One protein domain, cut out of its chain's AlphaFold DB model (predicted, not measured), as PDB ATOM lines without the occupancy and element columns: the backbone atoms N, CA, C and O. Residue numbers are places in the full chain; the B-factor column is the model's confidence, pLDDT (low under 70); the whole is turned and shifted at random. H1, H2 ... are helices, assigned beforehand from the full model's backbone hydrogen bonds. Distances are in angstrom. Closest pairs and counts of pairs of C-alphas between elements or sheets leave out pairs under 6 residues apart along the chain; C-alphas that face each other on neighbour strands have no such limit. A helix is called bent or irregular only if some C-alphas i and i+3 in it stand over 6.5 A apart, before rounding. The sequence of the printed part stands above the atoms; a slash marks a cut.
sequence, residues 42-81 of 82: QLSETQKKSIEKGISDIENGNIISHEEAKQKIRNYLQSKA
ATOM      1  N   GLN A  42     229.063 333.056 455.787       84.94
ATOM      2  CA  GLN A  42     230.461 333.430 456.018       84.94
ATOM      3  C   GLN A  42     231.334 332.244 456.452       84.94
ATOM      4  O   GLN A  42     232.556 332.378 456.542       84.94
ATOM      5  N   LEU A  43     230.734 331.082 456.726       88.88
ATOM      6  CA  LEU A  43     231.479 329.884 457.086       88.88
ATOM      7  C   LEU A  43     232.215 329.320 455.870       88.88
ATOM      8  O   LEU A  43     231.627 329.073 454.817       88.88
ATOM      9  N   SER A  44     233.496 329.020 456.053       91.69
ATOM     10  CA  SER A  44     234.232 328.163 455.125       91.69
ATOM     11  C   SER A  44     233.619 326.761 455.073       91.69
ATOM     12  O   SER A  44     233.042 326.274 456.048       91.69
ATOM     13  N   GLU A  45     233.821 326.056 453.963       93.38
ATOM     14  CA  GLU A  45     233.359 324.671 453.803       93.38
ATOM     15  C   GLU A  45     233.890 323.735 454.902       93.38
ATOM     16  O   GLU A  45     233.186 322.838 455.358       93.38
ATOM     17  N   THR A  46     235.107 323.971 455.400       95.25
ATOM     18  CA  THR A  46     235.668 323.213 456.529       95.25
ATOM     19  C   THR A  46     234.883 323.444 457.820       95.25
ATOM     20  O   THR A  46     234.640 322.499 458.568       95.25
ATOM     21  N   GLN A  47     234.459 324.683 458.086       95.12
ATOM     22  CA  GLN A  47     233.644 325.002 459.260       95.12
ATOM     23  C   GLN A  47     232.249 324.381 459.146       95.12
ATOM     24  O   GLN A  47     231.789 323.774 460.110       95.12
ATOM     25  N   LYS A  48     231.621 324.444 457.964       94.75
ATOM     26  CA  LYS A  48     230.328 323.787 457.706       94.75
ATOM     27  C   LYS A  48     230.405 322.277 457.941       94.75
ATOM     28  O   LYS A  48     229.632 321.746 458.730       94.75
ATOM     29  N   LYS A  49     231.423 321.608 457.387       95.94
ATOM     30  CA  LYS A  49     231.671 320.173 457.625       95.94
ATOM     31  C   LYS A  49     231.895 319.839 459.099       95.94
ATOM     32  O   LYS A  49     231.481 318.782 459.563       95.94
ATOM     33  N   SER A  50     232.558 320.717 459.854       95.62
ATOM     34  CA  SER A  50     232.739 320.513 461.295       95.62
ATOM     35  C   SER A  50     231.416 320.584 462.059       95.62
ATOM     36  O   SER A  50     231.251 319.852 463.034       95.62
ATOM     37  N   ILE A  51     230.488 321.443 461.632       94.44
ATOM     38  CA  ILE A  51     229.140 321.534 462.206       94.44
ATOM     39  C   ILE A  51     228.342 320.271 461.868       94.44
ATOM     40  O   ILE A  51     227.795 319.652 462.775       94.44
ATOM     41  N   GLU A  52     228.340 319.841 460.603       95.94
ATOM     42  CA  GLU A  52     227.684 318.597 460.162       95.94
ATOM     43  C   GLU A  52     228.192 317.381 460.941       95.94
ATOM     44  O   GLU A  52     227.407 316.555 461.406       95.94
ATOM     45  N   LYS A  53     229.511 317.303 461.153       96.31
ATOM     46  CA  LYS A  53     230.108 316.264 461.989       96.31
ATOM     47  C   LYS A  53     229.588 316.329 463.425       96.31
ATOM     48  O   LYS A  53     229.220 315.296 463.969       96.31
ATOM     49  N   GLY A  54     229.535 317.520 464.023       95.38
ATOM     50  CA  GLY A  54     229.005 317.699 465.375       95.38
ATOM     51  C   GLY A  54     227.548 317.247 465.508       95.38
ATOM     52  O   GLY A  54     227.203 316.601 466.492       95.38
ATOM     53  N   ILE A  55     226.712 317.525 464.502       96.50
ATOM     54  CA  ILE A  55     225.319 317.050 464.451       96.50
ATOM     55  C   ILE A  55     225.284 315.519 464.389       96.50
ATOM     56  O   ILE A  55     224.619 314.889 465.208       96.50
ATOM     57  N   SER A  56     226.063 314.920 463.486       97.50
ATOM     58  CA  SER A  56     226.164 313.464 463.360       97.50
ATOM     59  C   SER A  56     226.666 312.793 464.646       97.50
ATOM     60  O   SER A  56     226.171 311.737 465.032       97.50
ATOM     61  N   ASP A  57     227.621 313.407 465.347       96.94
ATOM     62  CA  ASP A  57     228.123 312.905 466.627       96.94
ATOM     63  C   ASP A  57     227.042 312.949 467.720       96.94
ATOM     64  O   ASP A  57     226.956 312.023 468.525       96.94
ATOM     65  N   ILE A  58     226.170 313.964 467.726       96.06
ATOM     66  CA  ILE A  58     225.021 314.023 468.643       96.06
ATOM     67  C   ILE A  58     224.018 312.910 468.326       96.06
ATOM     68  O   ILE A  58     223.616 312.180 469.231       96.06
ATOM     69  N   GLU A  59     223.641 312.754 467.055       96.62
ATOM     70  CA  GLU A  59     222.659 311.752 466.613       96.62
ATOM     71  C   GLU A  59     223.117 310.317 466.897       96.62
ATOM     72  O   GLU A  59     222.325 309.478 467.320       96.62
ATOM     73  N   ASN A  60     224.411 310.047 466.718       96.88
ATOM     74  CA  ASN A  60     225.001 308.735 466.966       96.88
ATOM     75  C   ASN A  60     225.369 308.494 468.441       96.88
ATOM     76  O   ASN A  60     225.870 307.423 468.778       96.88
ATOM     77  N   GLY A  61     225.151 309.472 469.327       94.88
ATOM     78  CA  GLY A  61     225.506 309.361 470.743       94.88
ATOM     79  C   GLY A  61     227.013 309.411 471.020       94.88
ATOM     80  O   GLY A  61     227.441 309.053 472.116       94.88
ATOM     81  N   ASN A  62     227.824 309.900 470.076       93.94
ATOM     82  CA  ASN A  62     229.264 310.149 470.228       93.94
ATOM     83  C   ASN A  62     229.538 311.417 471.061       93.94
ATOM     84  O   ASN A  62     230.387 312.245 470.727       93.94
ATOM     85  N   ILE A  63     228.809 311.581 472.159       94.31
ATOM     86  CA  ILE A  63     228.918 312.714 473.070       94.31
ATOM     87  C   ILE A  63     229.629 312.285 474.349       94.31
ATOM     88  O   ILE A  63     229.552 311.138 474.781       94.31
ATOM     89  N   ILE A  64     230.334 313.225 474.965       94.88
ATOM     90  CA  ILE A  64     230.966 313.033 476.269       94.88
ATOM     91  C   ILE A  64     230.572 314.181 477.185       94.88
ATOM     92  O   ILE A  64     230.277 315.288 476.728       94.88
ATOM     93  N   SER A  65     230.590 313.929 478.488       95.81
ATOM     94  CA  SER A  65     230.377 314.980 479.474       95.81
ATOM     95  C   SER A  65     231.541 315.977 479.491       95.81
ATOM     96  O   SER A  65     232.676 315.679 479.108       95.81
ATOM     97  N   HIS A  66     231.268 317.177 480.002       94.62
ATOM     98  CA  HIS A  66     232.282 318.217 480.186       94.62
ATOM     99  C   HIS A  66     233.466 317.751 481.043       94.62
ATOM    100  O   HIS A  66     234.622 318.054 480.744       94.62
ATOM    101  N   GLU A  67     233.193 316.988 482.104       97.31
ATOM    102  CA  GLU A  67     234.240 316.495 483.001       97.31
ATOM    103  C   GLU A  67     235.124 315.442 482.324       97.31
ATOM    104  O   GLU A  67     236.351 315.501 482.442       97.31
ATOM    105  N   GLU A  68     234.541 314.550 481.519       96.06
ATOM    106  CA  GLU A  68     235.308 313.606 480.701       96.06
ATOM    107  C   GLU A  68     236.162 314.327 479.653       96.06
ATOM    108  O   GLU A  68     237.329 313.974 479.456       96.06
ATOM    109  N   ALA A  69     235.623 315.366 479.006       95.75
ATOM    110  CA  ALA A  69     236.363 316.171 478.038       95.75
ATOM    111  C   ALA A  69     237.578 316.855 478.685       95.75
ATOM    112  O   ALA A  69     238.702 316.722 478.191       95.75
ATOM    113  N   LYS A  70     237.389 317.513 479.838       97.25
ATOM    114  CA  LYS A  70     238.488 318.105 480.618       97.25
ATOM    115  C   LYS A  70     239.545 317.073 480.979       97.25
ATOM    116  O   LYS A  70     240.736 317.356 480.852       97.25
ATOM    117  N   GLN A  71     239.131 315.892 481.435       97.12
ATOM    118  CA  GLN A  71     240.076 314.861 481.838       97.12
ATOM    119  C   GLN A  71     240.904 314.362 480.651       97.12
ATOM    120  O   GLN A  71     242.125 314.254 480.767       97.12
ATOM    121  N   LYS A  72     240.276 314.142 479.487       95.44
ATOM    122  CA  LYS A  72     240.986 313.783 478.249       95.44
ATOM    123  C   LYS A  72     242.010 314.847 477.849       95.44
ATOM    124  O   LYS A  72     243.144 314.501 477.527       95.44
ATOM    125  N   ILE A  73     241.640 316.127 477.927       95.38
ATOM    126  CA  ILE A  73     242.544 317.246 477.624       95.38
ATOM    127  C   ILE A  73     243.731 317.265 478.596       95.38
ATOM    128  O   ILE A  73     244.875 317.348 478.152       95.38
ATOM    129  N   ARG A  74     243.490 317.133 479.909       95.75
ATOM    130  CA  ARG A  74     244.569 317.077 480.914       95.75
ATOM    131  C   ARG A  74     245.534 315.927 480.646       95.75
ATOM    132  O   ARG A  74     246.740 316.150 480.623       95.75
ATOM    133  N   ASN A  75     245.006 314.729 480.397       96.19
ATOM    134  CA  ASN A  75     245.819 313.544 480.122       96.19
ATOM    135  C   ASN A  75     246.678 313.731 478.859       96.19
ATOM    136  O   ASN A  75     247.846 313.352 478.849       96.19
ATOM    137  N   TYR A  76     246.122 314.340 477.805       95.00
ATOM    138  CA  TYR A  76     246.862 314.643 476.577       95.00
ATOM    139  C   TYR A  76     248.000 315.648 476.806       95.00
ATOM    140  O   TYR A  76     249.098 315.472 476.288       95.00
ATOM    141  N   LEU A  77     247.763 316.697 477.597       94.75
ATOM    142  CA  LEU A  77     248.804 317.677 477.918       94.75
ATOM    143  C   LEU A  77     249.933 317.049 478.745       94.75
ATOM    144  O   LEU A  77     251.102 317.313 478.481       94.75
ATOM    145  N   GLN A  78     249.594 316.184 479.704       93.94
ATOM    146  CA  GLN A  78     250.579 315.466 480.516       93.94
ATOM    147  C   GLN A  78     251.425 314.493 479.685       93.94
ATOM    148  O   GLN A  78     252.629 314.407 479.904       93.94
ATOM    149  N   SER A  79     250.836 313.804 478.701       92.06
ATOM    150  CA  SER A  79     251.576 312.865 477.841       92.06
ATOM    151  C   SER A  79     252.513 313.543 476.836       92.06
ATOM    152  O   SER A  79     253.401 312.890 476.298       92.06
ATOM    153  N   LYS A  80     252.328 314.844 476.580       88.00
ATOM    154  CA  LYS A  80     253.195 315.673 475.725       88.00
ATOM    155  C   LYS A  80     254.282 316.426 476.497       88.00
ATOM    156  O   LYS A  80     255.142 317.027 475.864       88.00
ATOM    157  N   ALA A  81     254.225 316.424 477.828       74.44
ATOM    158  CA  ALA A  81     255.181 317.104 478.702       74.44
ATOM    159  C   ALA A  81     256.400 316.231 479.079       74.44
ATOM    160  O   ALA A  81     257.138 316.594 479.993       74.44
TER     161      ALA A  81
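Overview. This is residues 42 to 81 of the 82 residues of the protein "DUF2281 domain-containing protein" of Cloacibacterium normanense (UniProt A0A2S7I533). Two helices form a wide, open V with a broadened base: H1 makes one arm, H2 the other, and the link of residues 60 to 65 spans the foot between them. The space between the arms is empty, and the helices have no packed core. The printed part has 40 residues with two named helices, H1 then H2, and no named strand, and its class is all helix. The whole is only just extended, close to loose, with a radius of gyration of the C-alphas of 13.7 A, and it is flat, spanning 36 by 23 by 12 A.

Along the chain. The longest helix by residues, H1, holds residues 45 to 59 and measures 21.1 A from first to last C-alpha. It begins at C-alpha 45, at (233.359, 324.671, 453.803), and ends at C-alpha 59, at (222.659, 311.752, 466.613). H2 holds residues 66 to 79, measures 20.2 A, and ends at C-alpha 79, at (251.576, 312.865, 477.841).

Arrangement. H1 and H2 are apart, with no C-alpha of the one within 8 A of the other. The six residues between them are a short link. Residues 42 to 53, of which 45 to 53 belong to H1, stand free. Residues 64 to 81, of which 66 to 79 belong to H2, stand free too. In H1 and H2 every O i to N i+4 pair is within hydrogen-bond range. Neither helix is bent.

Size, cuts and confidence. The two C-alphas farthest apart, those of Gln 42 and Ala 81, are 37.3 A from each other. The printed part has no cut and no long link between its helices. The mean pLDDT of the printed part is 94.3, and no printed residue is under 70.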